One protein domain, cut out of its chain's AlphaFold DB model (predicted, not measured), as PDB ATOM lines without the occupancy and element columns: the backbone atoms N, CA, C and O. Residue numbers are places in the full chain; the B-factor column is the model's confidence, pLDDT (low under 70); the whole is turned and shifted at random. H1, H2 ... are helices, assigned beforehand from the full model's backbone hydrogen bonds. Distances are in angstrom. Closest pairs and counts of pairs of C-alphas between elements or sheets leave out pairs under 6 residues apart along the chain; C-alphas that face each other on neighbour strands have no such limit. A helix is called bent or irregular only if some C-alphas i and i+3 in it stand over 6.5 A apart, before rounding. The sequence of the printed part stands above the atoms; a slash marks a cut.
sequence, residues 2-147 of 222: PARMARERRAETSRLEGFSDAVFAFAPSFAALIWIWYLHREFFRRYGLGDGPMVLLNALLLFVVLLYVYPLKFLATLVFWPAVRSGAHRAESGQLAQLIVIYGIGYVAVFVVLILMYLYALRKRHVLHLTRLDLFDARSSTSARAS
ATOM      1  N   PRO A   2     203.996 106.711 178.294       79.00
ATOM      2  CA  PRO A   2     204.270 107.979 177.583       79.00
ATOM      3  C   PRO A   2     203.867 107.984 176.095       79.00
ATOM      4  O   PRO A   2     203.479 109.018 175.555       79.00
ATOM      5  N   ALA A   3     203.880 106.819 175.438       80.94
ATOM      6  CA  ALA A   3     203.518 106.693 174.025       80.94
ATOM      7  C   ALA A   3     202.042 107.029 173.729       80.94
ATOM      8  O   ALA A   3     201.729 107.521 172.646       80.94
ATOM      9  N   ARG A   4     201.132 106.799 174.690       83.25
ATOM     10  CA  ARG A   4     199.697 107.075 174.526       83.25
ATOM     11  C   ARG A   4     199.415 108.580 174.532       83.25
ATOM     12  O   ARG A   4     198.806 109.083 173.595       83.25
ATOM     13  N   MET A   5     200.000 109.292 175.497       83.69
ATOM     14  CA  MET A   5     199.913 110.754 175.612       83.69
ATOM     15  C   MET A   5     200.515 111.477 174.395       83.69
ATOM     16  O   MET A   5     199.990 112.490 173.940       83.69
ATOM     17  N   ALA A   6     201.614 110.956 173.832       81.94
ATOM     18  CA  ALA A   6     202.210 111.514 172.616       81.94
ATOM     19  C   ALA A   6     201.321 111.315 171.373       81.94
ATOM     20  O   ALA A   6     201.250 112.205 170.526       81.94
ATOM     21  N   ARG A   7     200.622 110.174 171.269       83.19
ATOM     22  CA  ARG A   7     199.659 109.893 170.188       83.19
ATOM     23  C   ARG A   7     198.429 110.794 170.270       83.19
ATOM     24  O   ARG A   7     198.011 111.320 169.244       83.19
ATOM     25  N   GLU A   8     197.888 110.982 171.472       82.56
ATOM     26  CA  GLU A   8     196.717 111.834 171.715       82.56
ATOM     27  C   GLU A   8     197.020 113.299 171.368       82.56
ATOM     28  O   GLU A   8     196.302 113.877 170.553       82.56
ATOM     29  N   ARG A   9     198.161 113.851 171.812       80.88
ATOM     30  CA  ARG A   9     198.591 115.205 171.406       80.88
ATOM     31  C   ARG A   9     198.742 115.369 169.891       80.88
ATOM     32  O   ARG A   9     198.302 116.372 169.343       80.88
ATOM     33  N   ARG A  10     199.324 114.389 169.188       76.06
ATOM     34  CA  ARG A  10     199.475 114.437 167.715       76.06
ATOM     35  C   ARG A  10     198.132 114.388 166.978       76.06
ATOM     36  O   ARG A  10     198.002 114.937 165.883       76.06
ATOM     37  N   ALA A  11     197.140 113.712 167.555       79.12
ATOM     38  CA  ALA A  11     195.788 113.654 167.010       79.12
ATOM     39  C   ALA A  11     195.029 114.973 167.244       79.12
ATOM     40  O   ALA A  11     194.276 115.409 166.376       79.12
ATOM     41  N   GLU A  12     195.258 115.643 168.374       78.75
ATOM     42  CA  GLU A  12     194.711 116.979 168.638       78.75
ATOM     43  C   GLU A  12     195.328 118.041 167.724       78.75
ATOM     44  O   GLU A  12     194.588 118.810 167.110       78.75
ATOM     45  N   THR A  13     196.655 118.044 167.551       77.25
ATOM     46  CA  THR A  13     197.320 119.012 166.664       77.25
ATOM     47  C   THR A  13     196.864 118.863 165.215       77.25
ATOM     48  O   THR A  13     196.555 119.855 164.566       77.25
ATOM     49  N   SER A  14     196.722 117.633 164.718       74.75
ATOM     50  CA  SER A  14     196.258 117.397 163.343       74.75
ATOM     51  C   SER A  14     194.788 117.784 163.124       74.75
ATOM     52  O   SER A  14     194.440 118.272 162.049       74.75
ATOM     53  N   ARG A  15     193.924 117.645 164.141       77.31
ATOM     54  CA  ARG A  15     192.535 118.141 164.093       77.31
ATOM     55  C   ARG A  15     192.455 119.668 164.073       77.31
ATOM     56  O   ARG A  15     191.672 120.211 163.298       77.31
ATOM     57  N   LEU A  16     193.253 120.349 164.898       80.94
ATOM     58  CA  LEU A  16     193.293 121.815 164.952       80.94
ATOM     59  C   LEU A  16     193.858 122.423 163.663       80.94
ATOM     60  O   LEU A  16     193.315 123.409 163.162       80.94
ATOM     61  N   GLU A  17     194.899 121.810 163.096       76.75
ATOM     62  CA  GLU A  17     195.447 122.192 161.791       76.75
ATOM     63  C   GLU A  17     194.396 122.029 160.687       76.75
ATOM     64  O   GLU A  17     194.114 122.982 159.967       76.75
ATOM     65  N   GLY A  18     193.731 120.868 160.611       72.12
ATOM     66  CA  GLY A  18     192.712 120.614 159.588       72.12
ATOM     67  C   GLY A  18     191.509 121.561 159.665       72.12
ATOM     68  O   GLY A  18     190.977 121.971 158.633       72.12
ATOM     69  N   PHE A  19     191.092 121.950 160.874       78.44
ATOM     70  CA  PHE A  19     190.040 122.953 161.055       78.44
ATOM     71  C   PHE A  19     190.496 124.352 160.625       78.44
ATOM     72  O   PHE A  19     189.780 125.032 159.889       78.44
ATOM     73  N   SER A  20     191.692 124.771 161.043       77.00
ATOM     74  CA  SER A  20     192.246 126.086 160.700       77.00
ATOM     75  C   SER A  20     192.402 126.235 159.188       77.00
ATOM     76  O   SER A  20     191.956 127.228 158.616       77.00
ATOM     77  N   ASP A  21     192.927 125.208 158.521       71.19
ATOM     78  CA  ASP A  21     193.109 125.193 157.071       71.19
ATOM     79  C   ASP A  21     191.770 125.333 156.322       71.19
ATOM     80  O   ASP A  21     191.676 126.060 155.330       71.19
ATOM     81  N   ALA A  22     190.700 124.708 156.825       70.88
ATOM     82  CA  ALA A  22     189.361 124.843 156.254       70.88
ATOM     83  C   ALA A  22     188.788 126.263 156.419       70.88
ATOM     84  O   ALA A  22     188.179 126.796 155.488       70.88
ATOM     85  N   VAL A  23     189.005 126.895 157.578       78.94
ATOM     86  CA  VAL A  23     188.557 128.273 157.846       78.94
ATOM     87  C   VAL A  23     189.295 129.266 156.946       78.94
ATOM     88  O   VAL A  23     188.655 130.113 156.317       78.94
ATOM     89  N   PHE A  24     190.616 129.133 156.807       74.00
ATOM     90  CA  PHE A  24     191.406 130.001 155.929       74.00
ATOM     91  C   PHE A  24     191.088 129.792 154.445       74.00
ATOM     92  O   PHE A  24     191.076 130.762 153.692       74.00
ATOM     93  N   ALA A  25     190.753 128.570 154.021       70.31
ATOM     94  CA  ALA A  25     190.307 128.308 152.652       70.31
ATOM     95  C   ALA A  25     188.913 128.890 152.347       70.31
ATOM     96  O   ALA A  25     188.615 129.215 151.197       70.31
ATOM     97  N   PHE A  26     188.050 129.032 153.358       72.12
ATOM     98  CA  PHE A  26     186.691 129.556 153.198       72.12
ATOM     99  C   PHE A  26     186.608 131.087 153.309       72.12
ATOM    100  O   PHE A  26     185.752 131.711 152.673       72.12
ATOM    101  N   ALA A  27     187.511 131.707 154.074       79.19
ATOM    102  CA  ALA A  27     187.515 133.147 154.320       79.19
ATOM    103  C   ALA A  27     187.505 134.022 153.042       79.19
ATOM    104  O   ALA A  27     186.717 134.970 153.001       79.19
ATOM    105  N   PRO A  28     188.270 133.722 151.967       71.62
ATOM    106  CA  PRO A  28     188.242 134.512 150.733       71.62
ATOM    107  C   PRO A  28     186.881 134.468 150.029       71.62
ATOM    108  O   PRO A  28     186.398 135.489 149.542       71.62
ATOM    109  N   SER A  29     186.236 133.299 150.015       71.19
ATOM    110  CA  SER A  29     184.907 133.115 149.421       71.19
ATOM    111  C   SER A  29     183.848 133.915 150.171       71.19
ATOM    112  O   SER A  29     183.005 134.572 149.560       71.19
ATOM    113  N   PHE A  30     183.914 133.896 151.501       77.81
ATOM    114  CA  PHE A  30     183.007 134.656 152.351       77.81
ATOM    115  C   PHE A  30     183.219 136.171 152.213       77.81
ATOM    116  O   PHE A  30     182.252 136.921 152.074       77.81
ATOM    117  N   ALA A  31     184.477 136.620 152.167       80.44
ATOM    118  CA  ALA A  31     184.823 138.021 151.943       80.44
ATOM    119  C   ALA A  31     184.311 138.531 150.585       80.44
ATOM    120  O   ALA A  31     183.742 139.620 150.518       80.44
ATOM    121  N   ALA A  32     184.441 137.731 149.519       71.88
ATOM    122  CA  ALA A  32     183.896 138.066 148.204       71.88
ATOM    123  C   ALA A  32     182.364 138.211 148.235       71.88
ATOM    124  O   ALA A  32     181.827 139.167 147.674       71.88
ATOM    125  N   LEU A  33     181.662 137.320 148.945       77.56
ATOM    126  CA  LEU A  33     180.210 137.404 149.130       77.56
ATOM    127  C   LEU A  33     179.791 138.697 149.846       77.56
ATOM    128  O   LEU A  33     178.893 139.395 149.376       77.56
ATOM    129  N   ILE A  34     180.460 139.039 150.954       80.62
ATOM    130  CA  ILE A  34     180.197 140.279 151.702       80.62
ATOM    131  C   ILE A  34     180.468 141.507 150.831       80.62
ATOM    132  O   ILE A  34     179.665 142.441 150.818       80.62
ATOM    133  N   TRP A  35     181.572 141.511 150.084       74.69
ATOM    134  CA  TRP A  35     181.944 142.613 149.199       74.69
ATOM    135  C   TRP A  35     180.886 142.862 148.117       74.69
ATOM    136  O   TRP A  35     180.481 143.997 147.869       74.69
ATOM    137  N   ILE A  36     180.385 141.787 147.508       70.56
ATOM    138  CA  ILE A  36     179.354 141.851 146.467       70.56
ATOM    139  C   ILE A  36     178.015 142.298 147.054       70.56
ATOM    140  O   ILE A  36     177.337 143.144 146.469       70.56
ATOM    141  N   TRP A  37     177.662 141.805 148.241       79.00
ATOM    142  CA  TRP A  37     176.484 142.263 148.972       79.00
ATOM    143  C   TRP A  37     176.550 143.759 149.304       79.00
ATOM    144  O   TRP A  37     175.556 144.471 149.147       79.00
ATOM    145  N   TYR A  38     177.721 144.251 149.713       78.06
ATOM    146  CA  TYR A  38     177.939 145.666 149.999       78.06
ATOM    147  C   TYR A  38     177.750 146.530 148.743       78.06
ATOM    148  O   TYR A  38     176.982 147.492 148.773       78.06
ATOM    149  N   LEU A  39     178.371 146.141 147.623       67.38
ATOM    150  CA  LEU A  39     178.223 146.800 146.316       67.38
ATOM    151  C   LEU A  39     176.761 146.888 145.872       67.38
ATOM    152  O   LEU A  39     176.298 147.944 145.443       67.38
ATOM    153  N   HIS A  40     176.022 145.790 146.018       67.25
ATOM    154  CA  HIS A  40     174.596 145.735 145.731       67.25
ATOM    155  C   HIS A  40     173.791 146.688 146.626       67.25
ATOM    156  O   HIS A  40     172.980 147.473 146.133       67.25
ATOM    157  N   ARG A  41     174.030 146.660 147.941       69.81
ATOM    158  CA  ARG A  41     173.307 147.501 148.903       69.81
ATOM    159  C   ARG A  41     173.536 148.992 148.647       69.81
ATOM    160  O   ARG A  41     172.590 149.776 148.715       69.81
ATOM    161  N   GLU A  42     174.768 149.376 148.325       70.94
ATOM    162  CA  GLU A  42     175.136 150.741 147.933       70.94
ATOM    163  C   GLU A  42     174.430 151.156 146.628       70.94
ATOM    164  O   GLU A  42     173.866 152.247 146.545       70.94
ATOM    165  N   PHE A  43     174.386 150.262 145.630       65.00
ATOM    166  CA  PHE A  43     173.735 150.509 144.340       65.00
ATOM    167  C   PHE A  43     172.223 150.729 144.486       65.00
ATOM    168  O   PHE A  43     171.685 151.702 143.957       65.00
ATOM    169  N   PHE A  44     171.534 149.881 145.257       64.75
ATOM    170  CA  PHE A  44     170.099 150.039 145.517       64.75
ATOM    171  C   PHE A  44     169.786 151.344 146.257       64.75
ATOM    172  O   PHE A  44     168.782 151.992 145.958       64.75
ATOM    173  N   ARG A  45     170.674 151.779 147.160       68.12
ATOM    174  CA  ARG A  45     170.537 153.058 147.868       68.12
ATOM    175  C   ARG A  45     170.765 154.270 146.958       68.12
ATOM    176  O   ARG A  45     170.121 155.291 147.161       68.12
ATOM    177  N   ARG A  46     171.666 154.172 145.973       65.88
ATOM    178  CA  ARG A  46     172.040 155.293 145.091       65.88
ATOM    179  C   ARG A  46     171.086 155.506 143.920       65.88
ATOM    180  O   ARG A  46     170.862 156.649 143.536       65.88
ATOM    181  N   TYR A  47     170.539 154.434 143.351       61.09
ATOM    182  CA  TYR A  47     169.684 154.538 142.168       61.09
ATOM    183  C   TYR A  47     168.192 154.536 142.499       61.09
ATOM    184  O   TYR A  47     167.431 155.100 141.727       61.09
ATOM    185  N   GLY A  48     167.748 153.958 143.624       56.59
ATOM    186  CA  GLY A  48     166.333 153.991 144.031       56.59
ATOM    187  C   GLY A  48     165.348 153.409 142.999       56.59
ATOM    188  O   GLY A  48     164.141 153.600 143.126       56.59
ATOM    189  N   LEU A  49     165.842 152.711 141.968       57.50
ATOM    190  CA  LEU A  49     165.027 152.069 140.942       57.50
ATOM    191  C   LEU A  49     164.449 150.773 141.525       57.50
ATOM    192  O   LEU A  49     165.094 149.727 141.501       57.50
ATOM    193  N   GLY A  50     163.212 150.833 142.018       57.03
ATOM    194  CA  GLY A  50     162.390 149.661 142.359       57.03
ATOM    195  C   GLY A  50     161.885 148.899 141.126       57.03
ATOM    196  O   GLY A  50     160.755 148.422 141.107       57.03
ATOM    197  N   ASP A  51     162.683 148.835 140.061       66.19
ATOM    198  CA  ASP A  51     162.301 148.224 138.795       66.19
ATOM    199  C   ASP A  51     162.618 146.718 138.795       66.19
ATOM    200  O   ASP A  51     163.764 146.308 138.997       66.19
ATOM    201  N   GLY A  52     161.621 145.880 138.492       66.50
ATOM    202  CA  GLY A  52     161.761 144.414 138.445       66.50
ATOM    203  C   GLY A  52     162.932 143.879 137.594       66.50
ATOM    204  O   GLY A  52     163.641 142.984 138.057       66.50
ATOM    205  N   PRO A  53     163.224 144.425 136.394       70.56
ATOM    206  CA  PRO A  53     164.353 143.963 135.580       70.56
ATOM    207  C   PRO A  53     165.726 144.179 136.231       70.56
ATOM    208  O   PRO A  53     166.635 143.377 136.024       70.56
ATOM    209  N   MET A  54     165.882 145.232 137.040       71.31
ATOM    210  CA  MET A  54     167.121 145.505 137.773       71.31
ATOM    211  C   MET A  54     167.338 144.468 138.885       71.31
ATOM    212  O   MET A  54     168.453 143.983 139.079       71.31
ATOM    213  N   VAL A  55     166.254 144.065 139.558       73.56
ATOM    214  CA  VAL A  55     166.269 142.977 140.547       73.56
ATOM    215  C   VAL A  55     166.652 141.649 139.889       73.56
ATOM    216  O   VAL A  55     167.476 140.924 140.440       73.56
ATOM    217  N   LEU A  56     166.136 141.355 138.689       77.50
ATOM    218  CA  LEU A  56     166.484 140.142 137.937       77.50
ATOM    219  C   LEU A  56     167.961 140.118 137.508       77.50
ATOM    220  O   LEU A  56     168.638 139.112 137.703       77.50
ATOM    221  N   LEU A  57     168.478 141.221 136.955       77.50
ATOM    222  CA  LEU A  57     169.891 141.353 136.563       77.50
ATOM    223  C   LEU A  57     170.829 141.190 137.761       77.50
ATOM    224  O   LEU A  57     171.871 140.544 137.663       77.50
ATOM    225  N   ASN A  58     170.436 141.735 138.909       75.38
ATOM    226  CA  ASN A  58     171.178 141.577 140.146       75.38
ATOM    227  C   ASN A  58     171.091 140.150 140.715       75.38
ATOM    228  O   ASN A  58     172.097 139.607 141.163       75.38
ATOM    229  N   ALA A  59     169.924 139.504 140.653       77.06
ATOM    230  CA  ALA A  59     169.788 138.095 141.016       77.06
ATOM    231  C   ALA A  59     170.662 137.202 140.118       77.06
ATOM    232  O   ALA A  59     171.317 136.288 140.613       77.06
ATOM    233  N   LEU A  60     170.750 137.514 138.819       83.12
ATOM    234  CA  LEU A  60     171.645 136.840 137.879       83.12
ATOM    235  C   LEU A  60     173.125 137.074 138.226       83.12
ATOM    236  O   LEU A  60     173.913 136.132 138.185       83.12
ATOM    237  N   LEU A  61     173.505 138.296 138.618       80.38
ATOM    238  CA  LEU A  61     174.856 138.599 139.108       80.38
ATOM    239  C   LEU A  61     175.196 137.733 140.330       80.38
ATOM    240  O   LEU A  61     176.236 137.078 140.352       80.38
ATOM    241  N   LEU A  62     174.303 137.691 141.324       79.75
ATOM    242  CA  LEU A  62     174.471 136.880 142.531       79.75
ATOM    243  C   LEU A  62     174.532 135.384 142.212       79.75
ATOM    244  O   LEU A  62     175.328 134.667 142.810       79.75
ATOM    245  N   PHE A  63     173.747 134.919 141.243       83.56
ATOM    246  CA  PHE A  63     173.790 133.538 140.776       83.56
ATOM    247  C   PHE A  63     175.155 133.178 140.172       83.56
ATOM    248  O   PHE A  63     175.748 132.170 140.551       83.56
ATOM    249  N   VAL A  64     175.706 134.027 139.295       84.50
ATOM    250  CA  VAL A  64     177.053 133.829 138.723       84.50
ATOM    251  C   VAL A  64     178.118 133.824 139.821       84.50
ATOM    252  O   VAL A  64     179.011 132.982 139.824       84.50
ATOM    253  N   VAL A  65     178.005 134.727 140.792       81.50
ATOM    254  CA  VAL A  65     178.915 134.799 141.944       81.50
ATOM    255  C   VAL A  65     178.825 133.546 142.813       81.50
ATOM    256  O   VAL A  65     179.842 133.055 143.296       81.50
ATOM    257  N   LEU A  66     177.628 132.992 142.994       80.50
ATOM    258  CA  LEU A  66     177.445 131.761 143.748       80.50
ATOM    259  C   LEU A  66     178.098 130.569 143.036       80.50
ATOM    260  O   LEU A  66     178.773 129.772 143.685       80.50
ATOM    261  N   LEU A  67     177.992 130.496 141.702       82.81
ATOM    262  CA  LEU A  67     178.743 129.522 140.903       82.81
ATOM    263  C   LEU A  67     180.259 129.686 141.075       82.81
ATOM    264  O   LEU A  67     180.984 128.697 141.012       82.81
ATOM    265  N   TYR A  68     180.736 130.902 141.355       79.44
ATOM    266  CA  TYR A  68     182.145 131.210 141.608       79.44
ATOM    267  C   TYR A  68     182.687 130.717 142.945       79.44
ATOM    268  O   TYR A  68     183.892 130.487 143.058       79.44
ATOM    269  N   VAL A  69     181.831 130.515 143.946       79.31
ATOM    270  CA  VAL A  69     182.256 130.058 145.279       79.31
ATOM    271  C   VAL A  69     182.940 128.690 145.199       79.31
ATOM    272  O   VAL A  69     183.922 128.436 145.900       79.31
ATOM    273  N   TYR A  70     182.457 127.814 144.314       77.31
ATOM    274  CA  TYR A  70     182.980 126.458 144.169       77.31
ATOM    275  C   TYR A  70     184.389 126.414 143.528       77.31
ATOM    276  O   TYR A  70     185.298 125.845 144.143       77.31
ATOM    277  N   PRO A  71     184.648 127.075 142.380       76.38
ATOM    278  CA  PRO A  71     185.998 127.254 141.843       76.38
ATOM    279  C   PRO A  71     186.951 127.990 142.790       76.38
ATOM    280  O   PRO A  71     188.151 127.712 142.776       76.38
ATOM    281  N   LEU A  72     186.454 128.920 143.615       75.12
ATOM    282  CA  LEU A  72     187.274 129.628 144.608       75.12
ATOM    283  C   LEU A  72     187.794 128.675 145.689       75.12
ATOM    284  O   LEU A  72     188.982 128.694 146.005       75.12
ATOM    285  N   LYS A  73     186.938 127.770 146.181       74.50
ATOM    286  CA  LYS A  73     187.338 126.706 147.116       74.50
ATOM    287  C   LYS A  73     188.391 125.778 146.501       74.50
ATOM    288  O   LYS A  73     189.357 125.403 147.170       74.50
ATOM    289  N   PHE A  74     188.217 125.407 145.233       77.75
ATOM    290  CA  PHE A  74     189.166 124.542 144.532       77.75
ATOM    291  C   PHE A  74     190.523 125.230 144.328       77.75
ATOM    292  O   PHE A  74     191.555 124.618 144.587       77.75
ATOM    293  N   LEU A  75     190.531 126.522 143.977       77.25
ATOM    294  CA  LEU A  75     191.749 127.333 143.894       77.25
ATOM    295  C   LEU A  75     192.450 127.454 145.254       77.25
ATOM    296  O   LEU A  75     193.663 127.281 145.325       77.25
ATOM    297  N   ALA A  76     191.704 127.699 146.337       73.56
ATOM    298  CA  ALA A  76     192.264 127.736 147.688       73.56
ATOM    299  C   ALA A  76     192.925 126.394 148.045       73.56
ATOM    300  O   ALA A  76     194.036 126.361 148.561       73.56
ATOM    301  N   THR A  77     192.303 125.275 147.677       73.94
ATOM    302  CA  THR A  77     192.879 123.947 147.923       73.94
ATOM    303  C   THR A  77     194.109 123.678 147.041       73.94
ATOM    304  O   THR A  77     195.087 123.126 147.523       73.94
ATOM    305  N   LEU A  78     194.108 124.087 145.769       73.88
ATOM    306  CA  LEU A  78     195.221 123.850 144.837       73.88
ATOM    307  C   LEU A  78     196.430 124.764 145.055       73.88
ATOM    308  O   LEU A  78     197.558 124.333 144.842       73.88
ATOM    309  N   VAL A  79     196.210 126.027 145.416       71.00
ATOM    310  CA  VAL A  79     197.274 127.041 145.507       71.00
ATOM    311  C   VAL A  79     197.719 127.245 146.949       71.00
ATOM    312  O   VAL A  79     198.914 127.326 147.215       71.00
ATOM    313  N   PHE A  80     196.775 127.307 147.888       68.56
ATOM    314  CA  PHE A  80     197.073 127.639 149.281       68.56
ATOM    315  C   PHE A  80     197.639 126.434 150.042       68.56
ATOM    316  O   PHE A  80     198.613 126.575 150.779       68.56
ATOM    317  N   TRP A  81     197.094 125.230 149.817       69.38
ATOM    318  CA  TRP A  81     197.540 124.017 150.513       69.38
ATOM    319  C   TRP A  81     199.014 123.661 150.241       69.38
ATOM    320  O   TRP A  81     199.758 123.452 151.204       69.38
ATOM    321  N   PRO A  82     199.505 123.651 148.980       69.38
ATOM    322  CA  PRO A  82     200.918 123.374 148.720       69.38
ATOM    323  C   PRO A  82     201.836 124.519 149.163       69.38
ATOM    324  O   PRO A  82     202.973 124.261 149.554       69.38
ATOM    325  N   ALA A  83     201.353 125.769 149.134       67.00
ATOM    326  CA  ALA A  83     202.118 126.934 149.577       67.00
ATOM    327  C   ALA A  83     202.388 126.919 151.092       67.00
ATOM    328  O   ALA A  83     203.471 127.309 151.518       67.00
ATOM    329  N   VAL A  84     201.437 126.433 151.900       67.31
ATOM    330  CA  VAL A  84     201.581 126.346 153.363       67.31
ATOM    331  C   VAL A  84     202.426 125.145 153.794       67.31
ATOM    332  O   VAL A  84     203.235 125.270 154.710       67.31
ATOM    333  N   ARG A  85     202.269 123.976 153.158       65.75
ATOM    334  CA  ARG A  85     202.886 122.724 153.648       65.75
ATOM    335  C   ARG A  85     204.237 122.365 153.020       65.75
ATOM    336  O   ARG A  85     204.716 121.271 153.297       65.75
ATOM    337  N   SER A  86     204.820 123.224 152.169       56.66
ATOM    338  CA  SER A  86     206.117 123.024 151.473       56.66
ATOM    339  C   SER A  86     206.330 121.627 150.854       56.66
ATOM    340  O   SER A  86     207.450 121.214 150.556       56.66
ATOM    341  N   GLY A  87     205.238 120.901 150.611       53.16
ATOM    342  CA  GLY A  87     205.189 119.589 149.992       53.16
ATOM    343  C   GLY A  87     204.568 119.764 148.622       53.16
ATOM    344  O   GLY A  87     203.354 119.911 148.498       53.16
ATOM    345  N   ALA A  88     205.422 119.820 147.605       53.66
ATOM    346  CA  ALA A  88     205.045 120.041 146.220       53.66
ATOM    347  C   ALA A  88     204.140 118.913 145.697       53.66
ATOM    348  O   ALA A  88     204.597 117.979 145.037       53.66
ATOM    349  N   HIS A  89     202.833 119.021 145.928       56.25
ATOM    350  CA  HIS A  89     201.865 118.426 145.024       56.25
ATOM    351  C   HIS A  89     201.989 119.188 143.707       56.25
ATOM    352  O   HIS A  89     201.523 120.320 143.581       56.25
ATOM    353  N   ARG A  90     202.696 118.591 142.743       56.03
ATOM    354  CA  ARG A  90     202.705 119.069 141.362       56.03
ATOM    355  C   ARG A  90     201.268 118.993 140.869       56.03
ATOM    356  O   ARG A  90     200.792 117.909 140.549       56.03
ATOM    357  N   ALA A  91     200.579 120.130 140.884       61.66
ATOM    358  CA  ALA A  91     199.290 120.266 140.238       61.66
ATOM    359  C   ALA A  91     199.450 119.777 138.796       61.66
ATOM    360  O   ALA A  91     200.344 120.227 138.074       61.66
ATOM    361  N   GLU A  92     198.634 118.801 138.419       70.25
ATOM    362  CA  GLU A  92     198.637 118.263 137.071       70.25
ATOM    363  C   GLU A  92     198.359 119.419 136.103       70.25
ATOM    364  O   GLU A  92     197.423 120.202 136.299       70.25
ATOM    365  N   SER A  93     199.195 119.579 135.076       70.56
ATOM    366  CA  SER A  93     199.108 120.714 134.148       70.56
ATOM    367  C   SER A  93     197.723 120.828 133.493       70.56
ATOM    368  O   SER A  93     197.251 121.938 133.246       70.56
ATOM    369  N   GLY A  94     197.032 119.698 133.298       77.56
ATOM    370  CA  GLY A  94     195.651 119.648 132.814       77.56
ATOM    371  C   GLY A  94     194.629 120.285 133.765       77.56
ATOM    372  O   GLY A  94     193.764 121.039 133.315       77.56
ATOM    373  N   GLN A  95     194.753 120.070 135.081       79.00
ATOM    374  CA  GLN A  95     193.852 120.666 136.080       79.00
ATOM    375  C   GLN A  95     193.995 122.190 136.149       79.00
ATOM    376  O   GLN A  95     192.995 122.900 136.260       79.00
ATOM    377  N   LEU A  96     195.224 122.702 136.042       78.50
ATOM    378  CA  LEU A  96     195.488 124.144 135.993       78.50
ATOM    379  C   LEU A  96     194.874 124.792 134.744       78.50
ATOM    380  O   LEU A  96     194.248 125.846 134.849       78.50
ATOM    381  N   ALA A  97     195.000 124.156 133.575       83.69
ATOM    382  CA  ALA A  97     194.418 124.664 132.333       83.69
ATOM    383  C   ALA A  97     192.881 124.722 132.398       83.69
ATOM    384  O   ALA A  97     192.286 125.751 132.072       83.69
ATOM    385  N   GLN A  98     192.236 123.658 132.887       82.75
ATOM    386  CA  GLN A  98     190.783 123.627 133.069       82.75
ATOM    387  C   GLN A  98     190.306 124.709 134.055       82.75
ATOM    388  O   GLN A  98     189.278 125.348 133.821       82.75
ATOM    389  N   LEU A  99     191.073 124.968 135.120       83.62
ATOM    390  CA  LEU A  99     190.772 126.023 136.087       83.62
ATOM    391  C   LEU A  99     190.812 127.415 135.450       83.62
ATOM    392  O   LEU A  99     189.893 128.203 135.662       83.62
ATOM    393  N   ILE A 100     191.834 127.700 134.636       83.06
ATOM    394  CA  ILE A 100     191.963 128.976 133.915       83.06
ATOM    395  C   ILE A 100     190.769 129.189 132.977       83.06
ATOM    396  O   ILE A 100     190.215 130.286 132.944       83.06
ATOM    397  N   VAL A 101     190.332 128.151 132.256       88.69
ATOM    398  CA  VAL A 101     189.174 128.241 131.347       88.69
ATOM    399  C   VAL A 101     187.884 128.530 132.117       88.69
ATOM    400  O   VAL A 101     187.162 129.463 131.764       88.69
ATOM    401  N   ILE A 102     187.611 127.788 133.195       87.38
ATOM    402  CA  ILE A 102     186.410 127.982 134.024       87.38
ATOM    403  C   ILE A 102     186.398 129.384 134.650       87.38
ATOM    404  O   ILE A 102     185.370 130.065 134.623       87.38
ATOM    405  N   TYR A 103     187.546 129.858 135.147       83.94
ATOM    406  CA  TYR A 103     187.679 131.223 135.663       83.94
ATOM    407  C   TYR A 103     187.533 132.285 134.577       83.94
ATOM    408  O   TYR A 103     186.963 133.340 134.839       83.94
ATOM    409  N   GLY A 104     188.032 132.035 133.368       84.69
ATOM    410  CA  GLY A 104     187.881 132.951 132.243       84.69
ATOM    411  C   GLY A 104     186.414 133.133 131.856       84.69
ATOM    412  O   GLY A 104     185.946 134.265 131.735       84.69
ATOM    413  N   ILE A 105     185.669 132.029 131.732       88.38
ATOM    414  CA  ILE A 105     184.237 132.047 131.394       88.38
ATOM    415  C   ILE A 105     183.450 132.825 132.442       88.38
ATOM    416  O   ILE A 105     182.647 133.695 132.103       88.38
ATOM    417  N   GLY A 106     183.698 132.546 133.718       84.94
ATOM    418  CA  GLY A 106     183.016 133.256 134.781       84.94
ATOM    419  C   GLY A 106     183.358 134.757 134.810       84.94
ATOM    420  O   GLY A 106     182.482 135.578 135.076       84.94
ATOM    421  N   TYR A 107     184.598 135.135 134.484       81.25
ATOM    422  CA  TYR A 107     185.036 136.525 134.515       81.25
ATOM    423  C   TYR A 107     184.291 137.281 133.422       81.25
ATOM    424  O   TYR A 107     183.663 138.304 133.685       81.25
ATOM    425  N   VAL A 108     184.253 136.710 132.216       88.56
ATOM    426  CA  VAL A 108     183.444 137.234 131.113       88.56
ATOM    427  C   VAL A 108     181.971 137.330 131.518       88.56
ATOM    428  O   VAL A 108     181.366 138.374 131.288       88.56
ATOM    429  N   ALA A 109     181.403 136.319 132.181       85.62
ATOM    430  CA  ALA A 109     180.008 136.342 132.625       85.62
ATOM    431  C   ALA A 109     179.710 137.498 133.599       85.62
ATOM    432  O   ALA A 109     178.740 138.226 133.398       85.62
ATOM    433  N   VAL A 110     180.563 137.730 134.605       81.62
ATOM    434  CA  VAL A 110     180.409 138.859 135.542       81.62
ATOM    435  C   VAL A 110     180.475 140.195 134.800       81.62
ATOM    436  O   VAL A 110     179.622 141.059 135.008       81.62
ATOM    437  N   PHE A 111     181.445 140.364 133.896       80.62
ATOM    438  CA  PHE A 111     181.566 141.584 133.095       80.62
ATOM    439  C   PHE A 111     180.357 141.806 132.186       80.62
ATOM    440  O   PHE A 111     179.873 142.933 132.098       80.62
ATOM    441  N   VAL A 112     179.835 140.753 131.557       86.38
ATOM    442  CA  VAL A 112     178.627 140.823 130.728       86.38
ATOM    443  C   VAL A 112     177.430 141.273 131.559       86.38
ATOM    444  O   VAL A 112     176.740 142.201 131.145       86.38
ATOM    445  N   VAL A 113     177.205 140.691 132.742       82.12
ATOM    446  CA  VAL A 113     176.083 141.082 133.613       82.12
ATOM    447  C   VAL A 113     176.223 142.532 134.082       82.12
ATOM    448  O   VAL A 113     175.251 143.284 134.020       82.12
ATOM    449  N   LEU A 114     177.428 142.970 134.466       76.75
ATOM    450  CA  LEU A 114     177.690 144.365 134.837       76.75
ATOM    451  C   LEU A 114     177.448 145.335 133.673       76.75
ATOM    452  O   LEU A 114     176.845 146.390 133.871       76.75
ATOM    453  N   ILE A 115     177.879 144.984 132.456       80.69
ATOM    454  CA  ILE A 115     177.605 145.772 131.248       80.69
ATOM    455  C   ILE A 115     176.097 145.848 131.006       80.69
ATOM    456  O   ILE A 115     175.579 146.931 130.750       80.69
ATOM    457  N   LEU A 116     175.375 144.733 131.127       79.75
ATOM    458  CA  LEU A 116     173.926 144.681 130.928       79.75
ATOM    459  C   LEU A 116     173.180 145.554 131.945       79.75
ATOM    460  O   LEU A 116     172.265 146.292 131.582       79.75
ATOM    461  N   MET A 117     173.631 145.528 133.197       74.44
ATOM    462  CA  MET A 117     173.137 146.374 134.279       74.44
ATOM    463  C   MET A 117     173.375 147.865 133.988       74.44
ATOM    464  O   MET A 117     172.470 148.686 134.143       74.44
ATOM    465  N   TYR A 118     174.561 148.215 133.480       71.94
ATOM    466  CA  TYR A 118     174.899 149.587 133.093       71.94
ATOM    467  C   TYR A 118     174.098 150.064 131.872       71.94
ATOM    468  O   TYR A 118     173.567 151.174 131.860       71.94
ATOM    469  N   LEU A 119     173.933 149.210 130.858       77.81
ATOM    470  CA  LEU A 119     173.101 149.491 129.685       77.81
ATOM    471  C   LEU A 119     171.631 149.691 130.067       77.81
ATOM    472  O   LEU A 119     170.966 150.566 129.508       77.81
ATOM    473  N   TYR A 120     171.125 148.914 131.026       76.31
ATOM    474  CA  TYR A 120     169.778 149.086 131.557       76.31
ATOM    475  C   TYR A 120     169.611 150.454 132.236       76.31
ATOM    476  O   TYR A 120     168.668 151.183 131.916       76.31
ATOM    477  N   ALA A 121     170.567 150.853 133.082       69.31
ATOM    478  CA  ALA A 121     170.581 152.180 133.700       69.31
ATOM    479  C   ALA A 121     170.613 153.308 132.647       69.31
ATOM    480  O   ALA A 121     169.847 154.268 132.736       69.31
ATOM    481  N   LEU A 122     171.418 153.157 131.587       68.38
ATOM    482  CA  LEU A 122     171.495 154.124 130.485       68.38
ATOM    483  C   LEU A 122     170.208 154.207 129.652       68.38
ATOM    484  O   LEU A 122     169.881 155.282 129.145       68.38
ATOM    485  N   ARG A 123     169.452 153.112 129.503       70.50
ATOM    486  CA  ARG A 123     168.138 153.138 128.832       70.50
ATOM    487  C   ARG A 123     167.081 153.877 129.655       70.50
ATOM    488  O   ARG A 123     166.218 154.527 129.075       70.50
ATOM    489  N   LYS A 124     167.182 153.848 130.988       66.06
ATOM    490  CA  LYS A 124     166.295 154.578 131.914       66.06
ATOM    491  C   LYS A 124     166.710 156.039 132.171       66.06
ATOM    492  O   LYS A 124     166.017 156.745 132.902       66.06
ATOM    493  N   ARG A 125     167.762 156.541 131.505       55.62
ATOM    494  CA  ARG A 125     168.295 157.918 131.642       55.62
ATOM    495  C   ARG A 125     167.291 159.051 131.400       55.62
ATOM    496  O   ARG A 125     167.585 160.193 131.711       55.62
ATOM    497  N   HIS A 126     166.148 158.769 130.775       51.44
ATOM    498  CA  HIS A 126     165.140 159.791 130.485       51.44
ATOM    499  C   HIS A 126     164.301 160.178 131.715       51.44
ATOM    500  O   HIS A 126     163.652 161.218 131.693       51.44
ATOM    501  N   VAL A 127     164.323 159.356 132.775       53.28
ATOM    502  CA  VAL A 127     163.560 159.562 134.023       53.28
ATOM    503  C   VAL A 127     164.445 160.108 135.152       53.28
ATOM    504  O   VAL A 127     163.972 160.819 136.032       53.28
ATOM    505  N   LEU A 128     165.748 159.827 135.108       51.50
ATOM    506  CA  LEU A 128     166.743 160.344 136.044       51.50
ATOM    507  C   LEU A 128     167.531 161.456 135.336       51.50
ATOM    508  O   LEU A 128     168.310 161.161 134.435       51.50
ATOM    509  N   HIS A 129     167.324 162.719 135.723       44.56
ATOM    510  CA  HIS A 129     168.061 163.907 135.254       44.56
ATOM    511  C   HIS A 129     169.574 163.816 135.579       44.56
ATOM    512  O   HIS A 129     170.101 164.560 136.403       44.56
ATOM    513  N   LEU A 130     170.302 162.888 134.957       49.12
ATOM    514  CA  LEU A 130     171.748 162.768 135.097       49.12
ATOM    515  C   LEU A 130     172.421 163.758 134.144       49.12
ATOM    516  O   LEU A 130     172.502 163.560 132.929       49.12
ATOM    517  N   THR A 131     172.885 164.856 134.736       55.28
ATOM    518  CA  THR A 131     173.788 165.844 134.147       55.28
ATOM    519  C   THR A 131     174.974 165.164 133.453       55.28
ATOM    520  O   THR A 131     175.458 164.121 133.884       55.28
ATOM    521  N   ARG A 132     175.460 165.791 132.375       49.59
ATOM    522  CA  ARG A 132     176.470 165.336 131.397       49.59
ATOM    523  C   ARG A 132     177.823 164.798 131.931       49.59
ATOM    524  O   ARG A 132     178.675 164.486 131.104       49.59
ATOM    525  N   LEU A 133     178.043 164.670 133.242       52.38
ATOM    526  CA  LEU A 133     179.299 164.179 133.828       52.38
ATOM    527  C   LEU A 133     179.461 162.644 133.764       52.38
ATOM    528  O   LEU A 133     180.537 162.177 133.397       52.38
ATOM    529  N   ASP A 134     178.411 161.848 133.990       51.75
ATOM    530  CA  ASP A 134     178.545 160.374 134.094       51.75
ATOM    531  C   ASP A 134     178.878 159.674 132.757       51.75
ATOM    532  O   ASP A 134     179.449 158.582 132.722       51.75
ATOM    533  N   LEU A 135     178.583 160.325 131.625       53.84
ATOM    534  CA  LEU A 135     178.939 159.845 130.281       53.84
ATOM    535  C   LEU A 135     180.443 159.962 129.979       53.84
ATOM    536  O   LEU A 135     180.937 159.259 129.093       53.84
ATOM    537  N   PHE A 136     181.172 160.827 130.690       51.12
ATOM    538  CA  PHE A 136     182.615 160.987 130.512       51.12
ATOM    539  C   PHE A 136     183.393 159.875 131.241       51.12
ATOM    540  O   PHE A 136     184.314 159.294 130.661       51.12
ATOM    541  N   ASP A 137     182.939 159.472 132.433       53.59
ATOM    542  CA  ASP A 137     183.535 158.381 133.224       53.59
ATOM    543  C   ASP A 137     183.247 156.978 132.669       53.59
ATOM    544  O   ASP A 137     184.082 156.066 132.743       53.59
ATOM    545  N   ALA A 138     182.102 156.789 132.010       49.41
ATOM    546  CA  ALA A 138     181.815 155.558 131.271       49.41
ATOM    547  C   ALA A 138     182.792 155.349 130.097       49.41
ATOM    548  O   ALA A 138     183.212 154.231 129.783       49.41
ATOM    549  N   ARG A 139     183.176 156.445 129.431       52.62
ATOM    550  CA  ARG A 139     184.015 156.417 128.225       52.62
ATOM    551  C   ARG A 139     185.501 156.280 128.560       52.62
ATOM    552  O   ARG A 139     186.214 155.593 127.830       52.62
ATOM    553  N   SER A 140     185.951 156.862 129.673       42.84
ATOM    554  CA  SER A 140     187.319 156.704 130.191       42.84
ATOM    555  C   SER A 140     187.575 155.296 130.760       42.84
ATOM    556  O   SER A 140     188.656 154.737 130.578       42.84
ATOM    557  N   SER A 141     186.567 154.669 131.377       42.03
ATOM    558  CA  SER A 141     186.687 153.316 131.946       42.03
ATOM    559  C   SER A 141     186.647 152.190 130.900       42.03
ATOM    560  O   SER A 141     187.281 151.146 131.093       42.03
ATOM    561  N   THR A 142     185.971 152.400 129.765       48.16
ATOM    562  CA  THR A 142     185.889 151.409 128.675       48.16
ATOM    563  C   THR A 142     187.208 151.303 127.891       48.16
ATOM    564  O   THR A 142     187.642 150.203 127.550       48.16
ATOM    565  N   SER A 143     187.909 152.421 127.669       47.69
ATOM    566  CA  SER A 143     189.214 152.436 126.982       47.69
ATOM    567  C   SER A 143     190.360 151.907 127.859       47.69
ATOM    568  O   SER A 143     191.276 151.242 127.359       47.69
ATOM    569  N   ALA A 144     190.279 152.103 129.178       49.16
ATOM    570  CA  ALA A 144     191.264 151.579 130.123       49.16
ATOM    571  C   ALA A 144     191.232 150.039 130.238       49.16
ATOM    572  O   ALA A 144     192.286 149.419 130.370       49.16
ATOM    573  N   ARG A 145     190.056 149.394 130.128       46.03
ATOM    574  CA  ARG A 145     189.929 147.923 130.237       46.03
ATOM    575  C   ARG A 145     190.221 147.160 128.946       46.03
ATOM    576  O   ARG A 145     190.748 146.055 129.022       46.03
ATOM    577  N   ALA A 146     189.972 147.749 127.776       44.69
ATOM    578  CA  ALA A 146     190.343 147.135 126.495       44.69
ATOM    579  C   ALA A 146     191.874 147.033 126.306       44.69
ATOM    580  O   ALA A 146     192.373 146.129 125.639       44.69
ATOM    581  N   SER A 147     192.635 147.919 126.954       46.16
ATOM    582  CA  SER A 147     194.096 148.009 126.821       46.16
ATOM    583  C   SER A 147     194.881 146.991 127.669       46.16
ATOM    584  O   SER A 147     196.099 146.872 127.509       46.16
TER     585      SER A 147
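This is residues 2 to 147 of the 222 residues of the protein "DUF1211 domain-containing protein" of Chloroflexi bacterium (UniProt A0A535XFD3). Three long helices run back and forth, with H2 packed between H1b and H3, and the free first part of H1, residues 2 to 20, sticks out as a long arm. The short H4 folds back near the far end of H3 without touching any helix. The printed part has 146 residues with four named helices, H1 to H4 in chain order, and no named strand; the class is all helix. It is only just extended, close to loose, with a radius of gyration of the C-alphas of 22.2 A and spans of 80 by 33 by 24 A.

H1, residues 2 to 47, starts with C-alpha 2 at (204.270, 107.979, 177.583). By its hydrogen bonds it was assigned as one helix, but it is bent: C-alphas 25 and 28 are 6.8 A apart. Its arms are H1a, residues 2 to 25, 35.1 A, and H1b, residues 28 to 47, 28.6 A. H2, residues 52 to 85, is 48.9 A long and has a kink of 32 degrees near residue 71; it is neither bent nor irregular, but only just: C-alphas 67 and 70 are 6.2 A apart. H3, residues 93 to 123, is 45.2 A long. H4, residues 134 to 146, ends with C-alpha 146 at (190.343, 147.135, 126.495).

H1b and H2 form a helical hairpin and touch, closest at the C-alphas of Ser 29 and Val 69, 5.8 A, at a shallow tilt of 23 degrees. H1a touches H2 with residue 25 alone. H2 and H3, also a hairpin, touch closest at the C-alphas of Leu 61 and Val 113, 6.2 A, at 25 degrees, a shallow tilt. H3 and H4 are apart. Every O i to N i+4 pair is within hydrogen-bond range in H1a, H1b and H3; in H2 26 of 30 are, in H4 7 of 9.

The C-alphas farthest apart, of Pro 2 and His 126, are 80.2 A apart. The printed part has no cut, and no link is long. Residues 124 to 147 are among those with pLDDT under 70.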